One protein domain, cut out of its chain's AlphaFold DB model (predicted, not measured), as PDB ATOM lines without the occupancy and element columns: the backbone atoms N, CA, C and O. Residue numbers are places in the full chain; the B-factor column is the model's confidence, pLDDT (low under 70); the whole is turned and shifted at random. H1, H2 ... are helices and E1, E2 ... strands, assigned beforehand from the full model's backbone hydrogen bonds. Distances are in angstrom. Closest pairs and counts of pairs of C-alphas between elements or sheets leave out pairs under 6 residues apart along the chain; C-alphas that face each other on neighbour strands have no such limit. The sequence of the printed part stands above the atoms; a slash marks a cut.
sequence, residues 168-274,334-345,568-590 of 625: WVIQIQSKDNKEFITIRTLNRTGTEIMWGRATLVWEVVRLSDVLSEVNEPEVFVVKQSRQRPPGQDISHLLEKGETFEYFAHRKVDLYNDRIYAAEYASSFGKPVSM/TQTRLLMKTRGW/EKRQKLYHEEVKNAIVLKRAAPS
ATOM      1  N   TRP A 168      13.471 -10.532 -36.121       68.75
ATOM      2  CA  TRP A 168      13.375  -9.420 -37.050       68.75
ATOM      3  C   TRP A 168      14.568  -8.492 -36.881       68.75
ATOM      4  O   TRP A 168      14.980  -8.202 -35.759       68.75
ATOM      5  N   VAL A 169      15.084  -7.980 -37.998       72.69
ATOM      6  CA  VAL A 169      16.024  -6.855 -37.983       72.69
ATOM      7  C   VAL A 169      15.226  -5.569 -38.168       72.69
ATOM      8  O   VAL A 169      14.486  -5.415 -39.139       72.69
ATOM      9  N   ILE A 170      15.355  -4.662 -37.209       75.38
ATOM     10  CA  ILE A 170      14.698  -3.365 -37.142       75.38
ATOM     11  C   ILE A 170      15.755  -2.291 -37.365       75.38
ATOM     12  O   ILE A 170      16.726  -2.190 -36.619       75.38
ATOM     13  N   GLN A 171      15.534  -1.461 -38.374       77.62
ATOM     14  CA  GLN A 171      16.361  -0.295 -38.649       77.62
ATOM     15  C   GLN A 171      15.794   0.930 -37.921       77.62
ATOM     16  O   GLN A 171      14.592   1.197 -38.019       77.62
ATOM     17  N   ILE A 172      16.655   1.643 -37.191       80.62
ATOM     18  CA  ILE A 172      16.346   2.884 -36.472       80.62
ATOM     19  C   ILE A 172      17.029   4.042 -37.202       80.62
ATOM     20  O   ILE A 172      18.254   4.170 -37.188       80.62
ATOM     21  N   GLN A 173      16.234   4.874 -37.864       76.94
ATOM     22  CA  GLN A 173      16.718   5.898 -38.797       76.94
ATOM     23  C   GLN A 173      17.322   7.106 -38.091       76.94
ATOM     24  O   GLN A 173      18.364   7.605 -38.500       76.94
ATOM     25  N   SER A 174      16.713   7.517 -36.979       76.44
ATOM     26  CA  SER A 174      17.151   8.622 -36.112       76.44
ATOM     27  C   SER A 174      18.543   8.432 -35.495       76.44
ATOM     28  O   SER A 174      19.061   9.335 -34.840       76.44
ATOM     29  N   LYS A 175      19.158   7.259 -35.677       79.00
ATOM     30  CA  LYS A 175      20.497   6.915 -35.196       79.00
ATOM     31  C   LYS A 175      21.342   6.349 -36.328       79.00
ATOM     32  O   LYS A 175      21.809   5.220 -36.219       79.00
ATOM     33  N   ASP A 176      21.488   7.111 -37.408       77.75
ATOM     34  CA  ASP A 176      22.312   6.765 -38.574       77.75
ATOM     35  C   ASP A 176      21.992   5.374 -39.132       77.75
ATOM     36  O   ASP A 176      22.881   4.572 -39.416       77.75
ATOM     37  N   ASN A 177      20.696   5.059 -39.244       75.12
ATOM     38  CA  ASN A 177      20.223   3.781 -39.775       75.12
ATOM     39  C   ASN A 177      20.752   2.540 -39.024       75.12
ATOM     40  O   ASN A 177      20.853   1.459 -39.608       75.12
ATOM     41  N   LYS A 178      21.060   2.670 -37.724       82.62
ATOM     42  CA  LYS A 178      21.509   1.550 -36.889       82.62
ATOM     43  C   LYS A 178      20.489   0.416 -36.854       82.62
ATOM     44  O   LYS A 178      19.281   0.629 -36.742       82.62
ATOM     45  N   GLU A 179      21.008  -0.804 -36.905       81.44
ATOM     46  CA  GLU A 179      20.222  -2.031 -36.986       81.44
ATOM     47  C   GLU A 179      20.177  -2.752 -35.641       81.44
ATOM     48  O   GLU A 179      21.187  -2.903 -34.947       81.44
ATOM     49  N   PHE A 180      18.993  -3.244 -35.303       84.44
ATOM     50  CA  PHE A 180      18.712  -3.984 -34.084       84.44
ATOM     51  C   PHE A 180      18.038  -5.301 -34.432       84.44
ATOM     52  O   PHE A 180      17.175  -5.328 -35.298       84.44
ATOM     53  N   ILE A 181      18.389  -6.386 -33.755       79.06
ATOM     54  CA  ILE A 181      17.733  -7.684 -33.925       79.06
ATOM     55  C   ILE A 181      16.834  -7.978 -32.726       79.06
ATOM     56  O   ILE A 181      17.223  -7.750 -31.579       79.06
ATOM     57  N   THR A 182      15.619  -8.465 -32.980       79.75
ATOM     58  CA  THR A 182      14.698  -8.871 -31.915       79.75
ATOM     59  C   THR A 182      15.169 -10.166 -31.263       79.75
ATOM     60  O   THR A 182      15.488 -11.147 -31.938       79.75
ATOM     61  N   ILE A 183      15.172 -10.177 -29.934       79.56
ATOM     62  CA  ILE A 183      15.552 -11.337 -29.125       79.56
ATOM     63  C   ILE A 183      14.319 -12.015 -28.542       79.56
ATOM     64  O   ILE A 183      14.214 -13.237 -28.589       79.56
ATOM     65  N   ARG A 184      13.381 -11.231 -28.006       77.50
ATOM     66  CA  ARG A 184      12.221 -11.747 -27.279       77.50
ATOM     67  C   ARG A 184      11.024 -10.825 -27.437       77.50
ATOM     68  O   ARG A 184      11.160  -9.604 -27.394       77.50
ATOM     69  N   THR A 185       9.838 -11.408 -27.564       73.62
ATOM     70  CA  THR A 185       8.572 -10.675 -27.470       73.62
ATOM     71  C   THR A 185       8.171 -10.502 -26.016       73.62
ATOM     72  O   THR A 185       8.133 -11.458 -25.245       73.62
ATOM     73  N   LEU A 186       7.867  -9.265 -25.633       67.88
ATOM     74  CA  LEU A 186       7.367  -8.946 -24.296       67.88
ATOM     75  C   LEU A 186       5.832  -8.883 -24.262       67.88
ATOM     76  O   LEU A 186       5.243  -8.904 -23.190       67.88
ATOM     77  N   ASN A 187       5.164  -8.821 -25.415       57.09
ATOM     78  CA  ASN A 187       3.707  -8.729 -25.501       57.09
ATOM     79  C   ASN A 187       3.180  -9.650 -26.623       57.09
ATOM     80  O   ASN A 187       3.337  -9.310 -27.792       57.09
ATOM     81  N   ARG A 188       2.616 -10.825 -26.280       50.62
ATOM     82  CA  ARG A 188       1.977 -11.778 -27.233       50.62
ATOM     83  C   ARG A 188       0.452 -11.844 -27.096       50.62
ATOM     84  O   ARG A 188      -0.245 -12.160 -28.048       50.62
ATOM     85  N   THR A 189      -0.063 -11.499 -25.930       38.97
ATOM     86  CA  THR A 189      -1.480 -11.359 -25.588       38.97
ATOM     87  C   THR A 189      -1.572 -10.078 -24.770       38.97
ATOM     88  O   THR A 189      -0.623  -9.781 -24.054       38.97
ATOM     89  N   GLY A 190      -2.656  -9.299 -24.869       36.12
ATOM     90  CA  GLY A 190      -2.842  -7.970 -24.234       36.12
ATOM     91  C   GLY A 190      -2.753  -7.909 -22.695       36.12
ATOM     92  O   GLY A 190      -3.213  -6.969 -22.058       36.12
ATOM     93  N   THR A 191      -2.145  -8.914 -22.097       38.06
ATOM     94  CA  THR A 191      -1.699  -9.071 -20.732       38.06
ATOM     95  C   THR A 191      -0.232  -9.499 -20.910       38.06
ATOM     96  O   THR A 191       0.032 -10.614 -21.335       38.06
ATOM     97  N   GLU A 192       0.812  -8.713 -20.640       43.97
ATOM     98  CA  GLU A 192       1.139  -8.425 -19.252       43.97
ATOM     99  C   GLU A 192       2.457  -7.627 -19.013       43.97
ATOM    100  O   GLU A 192       2.896  -7.611 -17.865       43.97
ATOM    101  N   ILE A 193       3.097  -6.936 -19.976       36.69
ATOM    102  CA  ILE A 193       4.400  -6.245 -19.719       36.69
ATOM    103  C   ILE A 193       4.374  -4.708 -19.770       36.69
ATOM    104  O   ILE A 193       5.151  -4.077 -19.063       36.69
ATOM    105  N   MET A 194       3.452  -4.060 -20.479       32.56
ATOM    106  CA  MET A 194       3.297  -2.599 -20.417       32.56
ATOM    107  C   MET A 194       1.845  -2.226 -20.682       32.56
ATOM    108  O   MET A 194       1.292  -2.598 -21.712       32.56
ATOM    109  N   TRP A 195       1.225  -1.502 -19.752       32.25
ATOM    110  CA  TRP A 195      -0.101  -0.932 -19.965       32.25
ATOM    111  C   TRP A 195       0.075   0.381 -20.723       32.25
ATOM    112  O   TRP A 195       0.784   1.279 -20.281       32.25
ATOM    113  N   GLY A 196      -0.498   0.431 -21.917       37.53
ATOM    114  CA  GLY A 196      -0.461   1.566 -22.826       37.53
ATOM    115  C   GLY A 196      -0.830   1.093 -24.228       37.53
ATOM    116  O   GLY A 196      -0.724  -0.091 -24.533       37.53
ATOM    117  N   ARG A 197      -1.241   2.018 -25.099       40.03
ATOM    118  CA  ARG A 197      -1.697   1.799 -26.492       40.03
ATOM    119  C   ARG A 197      -0.643   1.190 -27.450       40.03
ATOM    120  O   ARG A 197      -0.749   1.349 -28.666       40.03
ATOM    121  N   ALA A 198       0.404   0.553 -26.928       41.22
ATOM    122  CA  ALA A 198       1.433  -0.112 -27.711       41.22
ATOM    123  C   ALA A 198       0.912  -1.412 -28.308       41.22
ATOM    124  O   ALA A 198       0.391  -2.275 -27.608       41.22
ATOM    125  N   THR A 199       1.099  -1.538 -29.614       54.44
ATOM    126  CA  THR A 199       0.668  -2.699 -30.387       54.44
ATOM    127  C   THR A 199       1.650  -3.853 -30.210       54.44
ATOM    128  O   THR A 199       1.211  -4.992 -30.147       54.44
ATOM    129  N   LEU A 200       2.958  -3.575 -30.081       65.56
ATOM    130  CA  LEU A 200       4.010  -4.591 -29.936       65.56
ATOM    131  C   LEU A 200       5.183  -4.081 -29.094       65.56
ATOM    132  O   LEU A 200       5.523  -2.895 -29.130       65.56
ATOM    133  N   VAL A 201       5.798  -4.993 -28.339       72.00
ATOM    134  CA  VAL A 201       6.957  -4.712 -27.487       72.00
ATOM    135  C   VAL A 201       7.972  -5.845 -27.606       72.00
ATOM    136  O   VAL A 201       7.622  -7.008 -27.387       72.00
ATOM    137  N   TRP A 202       9.227  -5.498 -27.884       79.06
ATOM    138  CA  TRP A 202      10.333  -6.444 -28.017       79.06
ATOM    139  C   TRP A 202      11.544  -6.048 -27.192       79.06
ATOM    140  O   TRP A 202      11.859  -4.868 -27.072       79.06
ATOM    141  N   GLU A 203      12.274  -7.052 -26.721       84.31
ATOM    142  CA  GLU A 203      13.689  -6.893 -26.407       84.31
ATOM    143  C   GLU A 203      14.504  -6.987 -27.689       84.31
ATOM    144  O   GLU A 203      14.293  -7.888 -28.511       84.31
ATOM    145  N   VAL A 204      15.445  -6.064 -27.848       86.50
ATOM    146  CA  VAL A 204      16.330  -6.002 -29.006       86.50
ATOM    147  C   VAL A 204      17.767  -5.739 -28.578       86.50
ATOM    148  O   VAL A 204      18.022  -5.146 -27.533       86.50
ATOM    149  N   VAL A 205      18.710  -6.136 -29.419       87.62
ATOM    150  CA  VAL A 205      20.137  -5.818 -29.275       87.62
ATOM    151  C   VAL A 205      20.656  -5.255 -30.586       87.62
ATOM    152  O   VAL A 205      20.078  -5.518 -31.643       87.62
ATOM    153  N   ARG A 206      21.740  -4.478 -30.544       87.69
ATOM    154  CA  ARG A 206      22.392  -4.013 -31.774       87.69
ATOM    155  C   ARG A 206      22.870  -5.217 -32.579       87.69
ATOM    156  O   ARG A 206      23.511  -6.116 -32.039       87.69
ATOM    157  N   LEU A 207      22.583  -5.217 -33.878       78.81
ATOM    158  CA  LEU A 207      23.007  -6.303 -34.759       78.81
ATOM    159  C   LEU A 207      24.539  -6.397 -34.829       78.81
ATOM    160  O   LEU A 207      25.082  -7.496 -34.807       78.81
ATOM    161  N   SER A 208      25.233  -5.253 -34.833       79.56
ATOM    162  CA  SER A 208      26.700  -5.189 -34.785       79.56
ATOM    163  C   SER A 208      27.284  -5.953 -33.601       79.56
ATOM    164  O   SER A 208      28.287  -6.643 -33.757       79.56
ATOM    165  N   ASP A 209      26.649  -5.859 -32.434       82.50
ATOM    166  CA  ASP A 209      27.166  -6.448 -31.200       82.50
ATOM    167  C   ASP A 209      27.008  -7.975 -31.214       82.50
ATOM    168  O   ASP A 209      27.870  -8.693 -30.716       82.50
ATOM    169  N   VAL A 210      25.936  -8.470 -31.841       72.75
ATOM    170  CA  VAL A 210      25.692  -9.907 -32.050       72.75
ATOM    171  C   VAL A 210      26.673 -10.482 -33.070       72.75
ATOM    172  O   VAL A 210      27.193 -11.579 -32.881       72.75
ATOM    173  N   LEU A 211      26.924  -9.753 -34.162       72.75
ATOM    174  CA  LEU A 211      27.852 -10.180 -35.212       72.75
ATOM    175  C   LEU A 211      29.310 -10.152 -34.741       72.75
ATOM    176  O   LEU A 211      30.083 -11.016 -35.137       72.75
ATOM    177  N   SER A 212      29.658  -9.195 -33.878       73.31
ATOM    178  CA  SER A 212      31.006  -9.036 -33.314       73.31
ATOM    179  C   SER A 212      31.229  -9.843 -32.029       73.31
ATOM    180  O   SER A 212      32.277  -9.702 -31.407       73.31
ATOM    181  N   GLU A 213      30.244 -10.645 -31.611       76.94
ATOM    182  CA  GLU A 213      30.314 -11.536 -30.443       76.94
ATOM    183  C   GLU A 213      30.736 -10.819 -29.149       76.94
ATOM    184  O   GLU A 213      31.533 -11.314 -28.350       76.94
ATOM    185  N   VAL A 214      30.170  -9.629 -28.924       76.88
ATOM    186  CA  VAL A 214      30.378  -8.874 -27.684       76.88
ATOM    187  C   VAL A 214      29.872  -9.704 -26.501       76.88
ATOM    188  O   VAL A 214      28.747 -10.198 -26.522       76.88
ATOM    189  N   ASN A 215      30.691  -9.834 -25.453       72.81
ATOM    190  CA  ASN A 215      30.402 -10.687 -24.292       72.81
ATOM    191  C   ASN A 215      29.123 -10.266 -23.536       72.81
ATOM    192  O   ASN A 215      28.334 -11.104 -23.103       72.81
ATOM    193  N   GLU A 216      28.885  -8.957 -23.404       79.69
ATOM    194  CA  GLU A 216      27.700  -8.403 -22.738       79.69
ATOM    195  C   GLU A 216      27.097  -7.250 -23.553       79.69
ATOM    196  O   GLU A 216      27.336  -6.078 -23.262       79.69
ATOM    197  N   PRO A 217      26.332  -7.562 -24.610       84.12
ATOM    198  CA  PRO A 217      25.724  -6.538 -25.436       84.12
ATOM    199  C   PRO A 217      24.582  -5.855 -24.685       84.12
ATOM    200  O   PRO A 217      23.839  -6.467 -23.910       84.12
ATOM    201  N   GLU A 218      24.432  -4.561 -24.941       88.38
ATOM    202  CA  GLU A 218      23.369  -3.761 -24.348       88.38
ATOM    203  C   GLU A 218      22.013  -4.187 -24.926       88.38
ATOM    204  O   GLU A 218      21.817  -4.230 -26.145       88.38
ATOM    205  N   VAL A 219      21.074  -4.510 -24.035       87.25
ATOM    206  CA  VAL A 219      19.715  -4.923 -24.396       87.25
ATOM    207  C   VAL A 219      18.778  -3.737 -24.232       87.25
ATOM    208  O   VAL A 219      18.697  -3.146 -23.159       87.25
ATOM    209  N   PHE A 220      18.025  -3.450 -25.283       89.06
ATOM    210  CA  PHE A 220      17.051  -2.373 -25.345       89.06
ATOM    211  C   PHE A 220      15.630  -2.920 -25.424       89.06
ATOM    212  O   PHE A 220      15.411  -4.070 -25.808       89.06
ATOM    213  N   VAL A 221      14.650  -2.061 -25.148       85.81
ATOM    214  CA  VAL A 221      13.234  -2.367 -25.372       85.81
ATOM    215  C   VAL A 221      12.694  -1.502 -26.503       85.81
ATOM    216  O   VAL A 221      12.705  -0.279 -26.410       85.81
ATOM    217  N   VAL A 222      12.188  -2.127 -27.565       82.50
ATOM    218  CA  VAL A 222      11.425  -1.447 -28.619       82.50
ATOM    219  C   VAL A 222       9.951  -1.525 -28.282       82.50
ATOM    220  O   VAL A 222       9.384  -2.612 -28.204       82.50
ATOM    221  N   LYS A 223       9.309  -0.367 -28.171       79.62
ATOM    222  CA  LYS A 223       7.858  -0.219 -28.100       79.62
ATOM    223  C   LYS A 223       7.360   0.372 -29.413       79.62
ATOM    224  O   LYS A 223       7.819   1.431 -29.838       79.62
ATOM    225  N   GLN A 224       6.408  -0.304 -30.047       73.56
ATOM    226  CA  GLN A 224       5.726   0.200 -31.233       73.56
ATOM    227  C   GLN A 224       4.312   0.637 -30.880       73.56
ATOM    228  O   GLN A 224       3.546  -0.110 -30.266       73.56
ATOM    229  N   SER A 225       3.956   1.855 -31.276       68.94
ATOM    230  CA  SER A 225       2.637   2.427 -31.008       68.94
ATOM    231  C   SER A 225       2.149   3.263 -32.189       68.94
ATOM    232  O   SER A 225       2.817   3.340 -33.217       68.94
ATOM    233  N   ARG A 226       0.953   3.845 -32.080       66.44
ATOM    234  CA  ARG A 226       0.374   4.707 -33.115       66.44
ATOM    235  C   ARG A 226       0.061   6.080 -32.536       66.44
ATOM    236  O   ARG A 226      -0.715   6.182 -31.584       66.44
ATOM    237  N   GLN A 227       0.593   7.119 -33.167       67.19
ATOM    238  CA  GLN A 227       0.426   8.518 -32.779       67.19
ATOM    239  C   GLN A 227      -0.178   9.325 -33.937       67.19
ATOM    240  O   GLN A 227       0.096   9.049 -35.103       67.19
ATOM    241  N   ARG A 228      -0.994  10.339 -33.631       66.12
ATOM    242  CA  ARG A 228      -1.410  11.336 -34.631       66.12
ATOM    243  C   ARG A 228      -0.204  12.217 -35.020       66.12
ATOM    244  O   ARG A 228       0.552  12.606 -34.123       66.12
ATOM    245  N   PRO A 229       0.015  12.510 -36.311       61.88
ATOM    246  CA  PRO A 229       1.132  13.341 -36.756       61.88
ATOM    247  C   PRO A 229       0.992  14.832 -36.361       61.88
ATOM    248  O   PRO A 229      -0.071  15.268 -35.901       61.88
ATOM    249  N   PRO A 230       2.083  15.610 -36.539       57.88
ATOM    250  CA  PRO A 230       2.137  17.035 -36.838       57.88
ATOM    251  C   PRO A 230       0.809  17.774 -37.062       57.88
ATOM    252  O   PRO A 230       0.188  17.475 -38.073       57.88
ATOM    253  N   GLY A 231       0.365  18.729 -36.238       54.97
ATOM    254  CA  GLY A 231      -0.779  19.602 -36.577       54.97
ATOM    255  C   GLY A 231      -2.210  19.025 -36.557       54.97
ATOM    256  O   GLY A 231      -3.134  19.791 -36.803       54.97
ATOM    257  N   GLN A 232      -2.439  17.743 -36.237       54.78
ATOM    258  CA  GLN A 232      -3.795  17.158 -36.288       54.78
ATOM    259  C   GLN A 232      -4.568  17.108 -34.958       54.78
ATOM    260  O   GLN A 232      -5.742  16.756 -34.991       54.78
ATOM    261  N   ASP A 233      -3.963  17.407 -33.790       48.72
ATOM    262  CA  ASP A 233      -4.720  17.362 -32.517       48.72
ATOM    263  C   ASP A 233      -3.985  17.906 -31.262       48.72
ATOM    264  O   ASP A 233      -4.418  18.841 -30.594       48.72
ATOM    265  N   ILE A 234      -2.844  17.296 -30.924       46.34
ATOM    266  CA  ILE A 234      -1.999  17.572 -29.734       46.34
ATOM    267  C   ILE A 234      -0.611  18.076 -30.185       46.34
ATOM    268  O   ILE A 234       0.262  18.420 -29.397       46.34
ATOM    269  N   SER A 235      -0.419  18.101 -31.504       49.41
ATOM    270  CA  SER A 235       0.867  18.098 -32.188       49.41
ATOM    271  C   SER A 235       1.253  19.478 -32.731       49.41
ATOM    272  O   SER A 235       2.150  19.569 -33.554       49.41
ATOM    273  N   HIS A 236       0.571  20.553 -32.325       51.72
ATOM    274  CA  HIS A 236       0.983  21.922 -32.670       51.72
ATOM    275  C   HIS A 236       2.231  22.360 -31.884       51.72
ATOM    276  O   HIS A 236       2.930  23.272 -32.308       51.72
ATOM    277  N   LEU A 237       2.511  21.696 -30.755       55.53
ATOM    278  CA  LEU A 237       3.732  21.879 -29.963       55.53
ATOM    279  C   LEU A 237       4.899  21.011 -30.448       55.53
ATOM    280  O   LEU A 237       6.024  21.234 -30.016       55.53
ATOM    281  N   LEU A 238       4.622  20.005 -31.284       66.38
ATOM    282  CA  LEU A 238       5.641  19.111 -31.819       66.38
ATOM    283  C   LEU A 238       6.228  19.732 -33.076       66.38
ATOM    284  O   LEU A 238       5.496  20.119 -33.990       66.38
ATOM    285  N   GLU A 239       7.551  19.773 -33.143       70.94
ATOM    286  CA  GLU A 239       8.228  20.122 -34.383       70.94
ATOM    287  C   GLU A 239       7.910  19.074 -35.468       70.94
ATOM    288  O   GLU A 239       7.563  17.917 -35.194       70.94
ATOM    289  N   LYS A 240       7.989  19.464 -36.744       69.31
ATOM    290  CA  LYS A 240       7.688  18.549 -37.853       69.31
ATOM    291  C   LYS A 240       8.631  17.340 -37.801       69.31
ATOM    292  O   LYS A 240       9.834  17.483 -37.978       69.31
ATOM    293  N   GLY A 241       8.063  16.145 -37.628       68.81
ATOM    294  CA  GLY A 241       8.822  14.893 -37.522       68.81
ATOM    295  C   GLY A 241       9.188  14.488 -36.090       68.81
ATOM    296  O   GLY A 241       9.713  13.394 -35.896       68.81
ATOM    297  N   GLU A 242       8.858  15.307 -35.089       76.25
ATOM    298  CA  GLU A 242       9.066  15.008 -33.672       76.25
ATOM    299  C   GLU A 242       7.965  14.076 -33.135       76.25
ATOM    300  O   GLU A 242       6.771  14.296 -33.353       76.25
ATOM    301  N   THR A 243       8.357  13.019 -32.418       79.75
ATOM    302  CA  THR A 243       7.413  12.144 -31.698       79.75
ATOM    303  C   THR A 243       7.075  12.728 -30.329       79.75
ATOM    304  O   THR A 243       7.868  13.474 -29.750       79.75
ATOM    305  N   PHE A 244       5.911  12.379 -29.772       78.12
ATOM    306  CA  PHE A 244       5.523  12.884 -28.452       78.12
ATOM    307  C   PHE A 244       6.501  12.433 -27.366       78.12
ATOM    308  O   PHE A 244       6.874  13.219 -26.501       78.12
ATOM    309  N   GLU A 245       6.951  11.181 -27.414       78.44
ATOM    310  CA  GLU A 245       7.879  10.632 -26.435       78.44
ATOM    311  C   GLU A 245       9.239  11.331 -26.484       78.44
ATOM    312  O   GLU A 245       9.800  11.601 -25.421       78.44
ATOM    313  N   TYR A 246       9.732  11.678 -27.680       83.56
ATOM    314  CA  TYR A 246      10.928  12.509 -27.827       83.56
ATOM    315  C   TYR A 246      10.732  13.868 -27.154       83.56
ATOM    316  O   TYR A 246      11.503  14.224 -26.263       83.56
ATOM    317  N   PHE A 247       9.669  14.588 -27.524       83.31
ATOM    318  CA  PHE A 247       9.358  15.905 -26.973       83.31
ATOM    319  C   PHE A 247       9.245  15.870 -25.446       83.31
ATOM    320  O   PHE A 247       9.906  16.638 -24.748       83.31
ATOM    321  N   ALA A 248       8.447  14.940 -24.917       80.12
ATOM    322  CA  ALA A 248       8.152  14.848 -23.497       80.12
ATOM    323  C   ALA A 248       9.408  14.556 -22.671       80.12
ATOM    324  O   ALA A 248       9.659  15.252 -21.691       80.12
ATOM    325  N   HIS A 249      10.214  13.563 -23.067       83.56
ATOM    326  CA  HIS A 249      11.421  13.192 -22.325       83.56
ATOM    327  C   HIS A 249      12.549  14.215 -22.498       83.56
ATOM    328  O   HIS A 249      13.319  14.418 -21.562       83.56
ATOM    329  N   ARG A 250      12.650  14.884 -23.658       87.25
ATOM    330  CA  ARG A 250      13.617  15.973 -23.877       87.25
ATOM    331  C   ARG A 250      13.305  17.163 -22.978       87.25
ATOM    332  O   ARG A 250      14.209  17.721 -22.371       87.25
ATOM    333  N   LYS A 251      12.024  17.525 -22.862       83.69
ATOM    334  CA  LYS A 251      11.576  18.684 -22.082       83.69
ATOM    335  C   LYS A 251      11.893  18.575 -20.586       83.69
ATOM    336  O   LYS A 251      11.990  19.601 -19.928       83.69
ATOM    337  N   VAL A 252      12.050  17.358 -20.066       83.19
ATOM    338  CA  VAL A 252      12.367  17.084 -18.652       83.19
ATOM    339  C   VAL A 252      13.794  16.578 -18.431       83.19
ATOM    340  O   VAL A 252      14.090  16.081 -17.348       83.19
ATOM    341  N   ASP A 253      14.645  16.649 -19.457       87.75
ATOM    342  CA  ASP A 253      16.030  16.164 -19.425       87.75
ATOM    343  C   ASP A 253      16.175  14.679 -19.023       87.75
ATOM    344  O   ASP A 253      17.123  14.271 -18.370       87.75
ATOM    345  N   LEU A 254      15.208  13.837 -19.414       85.62
ATOM    346  CA  LEU A 254      15.242  12.380 -19.195       85.62
ATOM    347  C   LEU A 254      15.480  11.590 -20.487       85.62
ATOM    348  O   LEU A 254      15.576  10.360 -20.459       85.62
ATOM    349  N   TYR A 255      15.538  12.267 -21.638       86.81
ATOM    350  CA  TYR A 255      15.655  11.601 -22.935       86.81
ATOM    351  C   TYR A 255      16.940  10.786 -23.031       86.81
ATOM    352  O   TYR A 255      16.871   9.590 -23.284       86.81
ATOM    353  N   ASN A 256      18.099  11.398 -22.782       86.75
ATOM    354  CA  ASN A 256      19.382  10.714 -22.942       86.75
ATOM    355  C   ASN A 256      19.581   9.575 -21.935       86.75
ATOM    356  O   ASN A 256      20.260   8.599 -22.263       86.75
ATOM    357  N   ASP A 257      18.956   9.658 -20.765       85.44
ATOM    358  CA  ASP A 257      19.071   8.643 -19.718       85.44
ATOM    359  C   ASP A 257      18.185   7.426 -20.004       85.44
ATOM    360  O   ASP A 257      18.608   6.281 -19.840       85.44
ATOM    361  N   ARG A 258      16.950   7.654 -20.470       82.69
ATOM    362  CA  ARG A 258      15.925   6.600 -20.575       82.69
ATOM    363  C   ARG A 258      15.684   6.126 -22.003       82.69
ATOM    364  O   ARG A 258      15.345   4.960 -22.221       82.69
ATOM    365  N   ILE A 259      15.866   7.002 -22.985       87.62
ATOM    366  CA  ILE A 259      15.515   6.776 -24.386       87.62
ATOM    367  C   ILE A 259      16.781   6.737 -25.244       87.62
ATOM    368  O   ILE A 259      17.635   7.617 -25.216       87.62
ATOM    369  N   TYR A 260      16.918   5.683 -26.040       89.44
ATOM    370  CA  TYR A 260      17.965   5.602 -27.049       89.44
ATOM    371  C   TYR A 260      17.522   6.285 -28.344       89.44
ATOM    372  O   TYR A 260      18.296   7.033 -28.933       89.44
ATOM    373  N   ALA A 261      16.290   6.030 -28.792       89.62
ATOM    374  CA  ALA A 261      15.726   6.624 -30.001       89.62
ATOM    375  C   ALA A 261      14.198   6.713 -29.921       89.62
ATOM    376  O   ALA A 261      13.554   5.889 -29.272       89.62
ATOM    377  N   ALA A 262      13.616   7.695 -30.604       86.88
ATOM    378  CA  ALA A 262      12.172   7.854 -30.722       86.88
ATOM    379  C   ALA A 262      11.847   8.446 -32.098       86.88
ATOM    380  O   ALA A 262      12.253   9.568 -32.392       86.88
ATOM    381  N   GLU A 263      11.158   7.690 -32.950       84.00
ATOM    382  CA  GLU A 263      10.949   8.061 -34.353       84.00
ATOM    383  C   GLU A 263       9.599   7.600 -34.903       84.00
ATOM    384  O   GLU A 263       8.963   6.681 -34.379       84.00
ATOM    385  N   TYR A 264       9.172   8.214 -36.004       80.38
ATOM    386  CA  TYR A 264       8.120   7.650 -36.838       80.38
ATOM    387  C   TYR A 264       8.673   6.452 -37.608       80.38
ATOM    388  O   TYR A 264       9.711   6.548 -38.260       80.38
ATOM    389  N   ALA A 265       7.971   5.322 -37.559       72.94
ATOM    390  CA  ALA A 265       8.325   4.179 -38.381       72.94
ATOM    391  C   ALA A 265       8.168   4.573 -39.853       72.94
ATOM    392  O   ALA A 265       7.134   5.126 -40.238       72.94
ATOM    393  N   SER A 266       9.161   4.269 -40.683       66.12
ATOM    394  CA  SER A 266       9.083   4.511 -42.120       66.12
ATOM    395  C   SER A 266       9.403   3.249 -42.925       66.12
ATOM    396  O   SER A 266      10.076   2.326 -42.461       66.12
ATOM    397  N   SER A 267       8.856   3.198 -44.136       55.00
ATOM    398  CA  SER A 267       9.076   2.160 -45.136       55.00
ATOM    399  C   SER A 267       9.361   2.853 -46.468       55.00
ATOM    400  O   SER A 267       8.603   3.729 -46.882       55.00
ATOM    401  N   PHE A 268      10.488   2.526 -47.109       47.09
ATOM    402  CA  PHE A 268      10.975   3.198 -48.329       47.09
ATOM    403  C   PHE A 268      11.040   4.734 -48.213       47.09
ATOM    404  O   PHE A 268      10.648   5.458 -49.126       47.09
ATOM    405  N   GLY A 269      11.479   5.237 -47.055       55.09
ATOM    406  CA  GLY A 269      11.566   6.677 -46.788       55.09
ATOM    407  C   GLY A 269      10.216   7.371 -46.567       55.09
ATOM    408  O   GLY A 269      10.183   8.586 -46.403       55.09
ATOM    409  N   LYS A 270       9.099   6.626 -46.536       58.12
ATOM    410  CA  LYS A 270       7.757   7.161 -46.264       58.12
ATOM    411  C   LYS A 270       7.247   6.702 -44.895       58.12
ATOM    412  O   LYS A 270       7.356   5.514 -44.591       58.12
ATOM    413  N   PRO A 271       6.674   7.590 -44.063       64.25
ATOM    414  CA  PRO A 271       6.088   7.199 -42.783       64.25
ATOM    415  C   PRO A 271       4.985   6.146 -42.940       64.25
ATOM    416  O   PRO A 271       4.161   6.216 -43.852       64.25
ATOM    417  N   VAL A 272       4.952   5.181 -42.024       61.56
ATOM    418  CA  VAL A 272       3.941   4.121 -41.981       61.56
ATOM    419  C   VAL A 272       2.673   4.687 -41.342       61.56
ATOM    420  O   VAL A 272       2.570   4.794 -40.118       61.56
ATOM    421  N   SER A 273       1.709   5.083 -42.171       59.91
ATOM    422  CA  SER A 273       0.406   5.590 -41.732       59.91
ATOM    423  C   SER A 273      -0.674   4.509 -41.790       59.91
ATOM    424  O   SER A 273      -0.615   3.577 -42.592       59.91
ATOM    425  N   MET A 274      -1.699   4.639 -40.943       51.53
ATOM    426  CA  MET A 274      -2.906   3.807 -41.002       51.53
ATOM    427  C   MET A 274      -3.517   3.812 -42.411       51.53
ATOM    428  O   MET A 274      -3.828   2.749 -42.946       51.53
ATOM    429  N   THR A 334       0.053   7.610 -37.492       69.50
ATOM    430  CA  THR A 334       1.365   7.149 -37.935       69.50
ATOM    431  C   THR A 334       1.975   6.260 -36.862       69.50
ATOM    432  O   THR A 334       1.866   6.533 -35.665       69.50
ATOM    433  N   GLN A 335       2.588   5.159 -37.277       72.38
ATOM    434  CA  GLN A 335       3.287   4.273 -36.361       72.38
ATOM    435  C   GLN A 335       4.554   4.954 -35.832       72.38
ATOM    436  O   GLN A 335       5.316   5.547 -36.594       72.38
ATOM    437  N   THR A 336       4.787   4.852 -34.529       76.38
ATOM    438  CA  THR A 336       5.989   5.334 -33.844       76.38
ATOM    439  C   THR A 336       6.769   4.164 -33.256       76.38
ATOM    440  O   THR A 336       6.206   3.109 -32.938       76.38
ATOM    441  N   ARG A 337       8.083   4.346 -33.124       83.06
ATOM    442  CA  ARG A 337       9.010   3.433 -32.457       83.06
ATOM    443  C   ARG A 337       9.719   4.187 -31.347       83.06
ATOM    444  O   ARG A 337      10.351   5.205 -31.604       83.06
ATOM    445  N   LEU A 338       9.637   3.651 -30.137       84.00
ATOM    446  CA  LEU A 338      10.392   4.108 -28.980       84.00
ATOM    447  C   LEU A 338      11.378   3.011 -28.590       84.00
ATOM    448  O   LEU A 338      10.962   1.910 -28.235       84.00
ATOM    449  N   LEU A 339      12.668   3.309 -28.662       88.25
ATOM    450  CA  LEU A 339      13.743   2.430 -28.228       88.25
ATOM    451  C   LEU A 339      14.244   2.919 -26.867       88.25
ATOM    452  O   LEU A 339      14.836   3.992 -26.763       88.25
ATOM    453  N   MET A 340      13.981   2.143 -25.824       86.81
ATOM    454  CA  MET A 340      14.274   2.474 -24.430       86.81
ATOM    455  C   MET A 340      15.562   1.781 -23.983       86.81
ATOM    456  O   MET A 340      15.766   0.603 -24.281       86.81
ATOM    457  N   LYS A 341      16.410   2.509 -23.248       84.00
ATOM    458  CA  LYS A 341      17.629   1.980 -22.608       84.00
ATOM    459  C   LYS A 341      17.300   1.219 -21.328       84.00
ATOM    460  O   LYS A 341      17.917   0.215 -20.997       84.00
ATOM    461  N   THR A 342      16.305   1.709 -20.599       69.19
ATOM    462  CA  THR A 342      15.894   1.132 -19.323       69.19
ATOM    463  C   THR A 342      15.004  -0.081 -19.550       69.19
ATOM    464  O   THR A 342      13.917   0.035 -20.123       69.19
ATOM    465  N   ARG A 343      15.441  -1.232 -19.036       70.69
ATOM    466  CA  ARG A 343      14.630  -2.444 -18.892       70.69
ATOM    467  C   ARG A 343      14.197  -2.588 -17.436       70.69
ATOM    468  O   ARG A 343      15.017  -2.460 -16.532       70.69
ATOM    469  N   GLY A 344      12.914  -2.840 -17.218       69.69
ATOM    470  CA  GLY A 344      12.341  -3.003 -15.888       69.69
ATOM    471  C   GLY A 344      11.299  -4.108 -15.869       69.69
ATOM    472  O   GLY A 344      10.846  -4.583 -16.912       69.69
ATOM    473  N   TRP A 345      10.914  -4.511 -14.666       74.25
ATOM    474  CA  TRP A 345       9.834  -5.463 -14.464       74.25
ATOM    475  C   TRP A 345       8.518  -4.720 -14.247       74.25
ATOM    476  O   TRP A 345       8.509  -3.668 -13.603       74.25
ATOM    477  N   GLU A 568      14.135 -13.554  -7.431       89.75
ATOM    478  CA  GLU A 568      15.548 -13.313  -7.739       89.75
ATOM    479  C   GLU A 568      16.131 -14.393  -8.652       89.75
ATOM    480  O   GLU A 568      16.821 -14.087  -9.629       89.75
ATOM    481  N   LYS A 569      15.819 -15.666  -8.379       89.88
ATOM    482  CA  LYS A 569      16.209 -16.779  -9.247       89.88
ATOM    483  C   LYS A 569      15.583 -16.646 -10.636       89.88
ATOM    484  O   LYS A 569      16.281 -16.834 -11.630       89.88
ATOM    485  N   ARG A 570      14.297 -16.287 -10.724       86.50
ATOM    486  CA  ARG A 570      13.596 -16.057 -11.997       86.50
ATOM    487  C   ARG A 570      14.260 -14.940 -12.799       86.50
ATOM    488  O   ARG A 570      14.483 -15.108 -13.996       86.50
ATOM    489  N   GLN A 571      14.595 -13.822 -12.158       85.62
ATOM    490  CA  GLN A 571      15.274 -12.707 -12.813       85.62
ATOM    491  C   GLN A 571      16.665 -13.119 -13.306       85.62
ATOM    492  O   GLN A 571      17.003 -12.806 -14.444       85.62
ATOM    493  N   LYS A 572      17.455 -13.862 -12.517       89.06
ATOM    494  CA  LYS A 572      18.768 -14.381 -12.954       89.06
ATOM    495  C   LYS A 572      18.645 -15.287 -14.180       89.06
ATOM    496  O   LYS A 572      19.282 -15.015 -15.194       89.06
ATOM    497  N   LEU A 573      17.749 -16.275 -14.124       86.88
ATOM    498  CA  LEU A 573      17.479 -17.184 -15.243       86.88
ATOM    499  C   LEU A 573      17.045 -16.426 -16.500       86.88
ATOM    500  O   LEU A 573      17.512 -16.727 -17.592       86.88
ATOM    501  N   TYR A 574      16.199 -15.405 -16.358       83.31
ATOM    502  CA  TYR A 574      15.784 -14.575 -17.485       83.31
ATOM    503  C   TYR A 574      16.974 -13.889 -18.168       83.31
ATOM    504  O   TYR A 574      17.054 -13.880 -19.396       83.31
ATOM    505  N   HIS A 575      17.896 -13.317 -17.388       83.81
ATOM    506  CA  HIS A 575      19.086 -12.661 -17.931       83.81
ATOM    507  C   HIS A 575      20.029 -13.669 -18.600       83.81
ATOM    508  O   HIS A 575      20.543 -13.387 -19.680       83.81
ATOM    509  N   GLU A 576      20.223 -14.843 -17.999       86.44
ATOM    510  CA  GLU A 576      21.009 -15.935 -18.586       86.44
ATOM    511  C   GLU A 576      20.397 -16.434 -19.899       86.44
ATOM    512  O   GLU A 576      21.112 -16.633 -20.876       86.44
ATOM    513  N   GLU A 577      19.073 -16.579 -19.971       83.38
ATOM    514  CA  GLU A 577      18.376 -16.966 -21.200       83.38
ATOM    515  C   GLU A 577      18.565 -15.945 -22.322       83.38
ATOM    516  O   GLU A 577      18.805 -16.341 -23.462       83.38
ATOM    517  N   VAL A 578      18.481 -14.647 -22.013       81.62
ATOM    518  CA  VAL A 578      18.726 -13.576 -22.990       81.62
ATOM    519  C   VAL A 578      20.175 -13.621 -23.469       81.62
ATOM    520  O   VAL A 578      20.408 -13.627 -24.677       81.62
ATOM    521  N   LYS A 579      21.146 -13.741 -22.552       84.38
ATOM    522  CA  LYS A 579      22.569 -13.895 -22.901       84.38
ATOM    523  C   LYS A 579      22.793 -15.105 -23.810       84.38
ATOM    524  O   LYS A 579      23.374 -14.973 -24.883       84.38
ATOM    525  N   ASN A 580      22.252 -16.263 -23.437       80.38
ATOM    526  CA  ASN A 580      22.359 -17.492 -24.219       80.38
ATOM    527  C   ASN A 580      21.702 -17.364 -25.599       80.38
ATOM    528  O   ASN A 580      22.228 -17.888 -26.576       80.38
ATOM    529  N   ALA A 581      20.556 -16.685 -25.704       75.88
ATOM    530  CA  ALA A 581      19.886 -16.452 -26.981       75.88
ATOM    531  C   ALA A 581      20.735 -15.591 -27.925       75.88
ATOM    532  O   ALA A 581      20.830 -15.896 -29.113       75.88
ATOM    533  N   ILE A 582      21.402 -14.572 -27.382       76.12
ATOM    534  CA  ILE A 582      22.288 -13.693 -28.145       76.12
ATOM    535  C   ILE A 582      23.528 -14.452 -28.629       76.12
ATOM    536  O   ILE A 582      23.819 -14.424 -29.822       76.12
ATOM    537  N   VAL A 583      24.200 -15.198 -27.741       73.25
ATOM    538  CA  VAL A 583      25.375 -16.024 -28.086       73.25
ATOM    539  C   VAL A 583      25.031 -17.066 -29.151       73.25
ATOM    540  O   VAL A 583      25.761 -17.240 -30.122       73.25
ATOM    541  N   LEU A 584      23.885 -17.734 -29.006       69.56
ATOM    542  CA  LEU A 584      23.421 -18.753 -29.951       69.56
ATOM    543  C   LEU A 584      22.746 -18.165 -31.200       69.56
ATOM    544  O   LEU A 584      22.243 -18.935 -32.016       69.56
ATOM    545  N   LYS A 585      22.705 -16.830 -31.345       70.12
ATOM    546  CA  LYS A 585      22.123 -16.106 -32.488       70.12
ATOM    547  C   LYS A 585      20.707 -16.603 -32.827       70.12
ATOM    548  O   LYS A 585      20.387 -16.859 -33.984       70.12
ATOM    549  N   ARG A 586      19.874 -16.769 -31.791       66.12
ATOM    550  CA  ARG A 586      18.498 -17.283 -31.889       66.12
ATOM    551  C   ARG A 586      17.511 -16.436 -31.092       66.12
ATOM    552  O   ARG A 586      17.903 -15.705 -30.184       66.12
ATOM    553  N   ALA A 587      16.218 -16.591 -31.376       64.94
ATOM    554  CA  ALA A 587      15.173 -16.034 -30.524       64.94
ATOM    555  C   ALA A 587      15.217 -16.692 -29.136       64.94
ATOM    556  O   ALA A 587      15.366 -17.913 -29.007       64.94
ATOM    557  N   ALA A 588      15.075 -15.886 -28.088       67.94
ATOM    558  CA  ALA A 588      14.839 -16.408 -26.756       67.94
ATOM    559  C   ALA A 588      13.405 -16.963 -26.687       67.94
ATOM    560  O   ALA A 588      12.501 -16.377 -27.290       67.94
ATOM    561  N   PRO A 589      13.158 -18.046 -25.929       64.62
ATOM    562  CA  PRO A 589      11.820 -18.602 -25.792       64.62
ATOM    563  C   PRO A 589      10.819 -17.531 -25.353       64.62
ATOM    564  O   PRO A 589      11.056 -16.773 -24.404       64.62
ATOM    565  N   SER A 590       9.693 -17.490 -26.048       55.34
ATOM    566  CA  SER A 590       8.575 -16.585 -25.818       55.34
ATOM    567  C   SER A 590       7.612 -17.186 -24.806       55.34
ATOM    568  O   SER A 590       6.504 -17.629 -25.101       55.34
TER     569      SER A 590
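AT A GLANCE: This is residues 168 to 274, 334 to 345 and 568 to 590 of the 625 residues of an uncharacterized protein of Sphaerobolus stellatus (strain SS14) (UniProt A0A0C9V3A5). A single six-stranded sheet, curled like part of a barrel, folds back on itself, E1 and E2 facing E4, E6 and E5 with E3 as the hinge. H2 packs on the E5 edge, while H4 and the loop of residues 228 to 243 lie at opposite ends of the longest axis. The 142 printed residues include four named helices and six named strands, in the order E1 E2 E3 H1 E4 H2 H3 E5 E6 H4. The antiparallel sheet runs E1 - E2 - E3 - E4 - E6 - E5, and the class is mixed, helices and strands. It is compact, with a radius of gyration of the C-alphas of 15.8 A, and only just elongated, spanning 47 by 31 by 31 A.

HOW THE PARTS SIT: E1, residues 169 to 172, and E2, residues 178 to 185, form a hairpin, with N 170 and O 180 2.7 A apart. E2 and E3, residues 200 to 206, form another, with N 181 and O 205 at 2.8 A; E1 E2 E3 are a meander, each strand the antiparallel neighbour of the one before. H1, residues 207 to 211, is on the sheet at a height of 4.9 A, over none of the strands. E4, residues 219 to 227, is antiparallel to E3 at 140 degrees, with N 220 and O 204 at 2.8 A. H2, residues 244 to 251, is on the sheet at a height of 8.3 A; the C-alphas of Tyr 246 and Ala 262, its closest to E5, residues 259 to 264, are 5.6 A apart. H3, residues 255 to 258, only grazes the sheet. E4, H2 H3 and E5 form a split strand-helix-strand unit, two strands running the same way with helices between, its crossover right-handed; E6, residues 334 to 340, lies between them. Across the neighbour strands E4 and E6, N 223 and O 338 are within hydrogen-bond range at 2.8 A, and across E6 and E5, N 337 and O 263 are within hydrogen-bond range at 2.8 A. H4, residues 568 to 583, only grazes the sheet with residues 578 to 582. Every O i to N i+4 pair is within hydrogen-bond range in H1, H2 and H4; H3 is too short for one.

IN THESE COORDINATES: E1 begins at C-alpha 169 (16.024, -6.855, -37.983). E2 is 20.1 A long, E4 25.0 A, E6 19.3 A and H4 22.8 A. H4 ends at C-alpha 583 (25.375, -16.024, -28.086).

THE WHOLE: The C-alphas of Gly 231 and Lys 569, the two farthest apart, are 48.6 A apart. Residues 275 to 333 and 346 to 567 are not printed, with C-alpha gaps of 6.2 A and 11.8 A. The links E2 to E3 and E4 to H2 are long. Mean pLDDT of the printed part is 72.4; residues 186 to 200 and 225 to 238 are among those under 70.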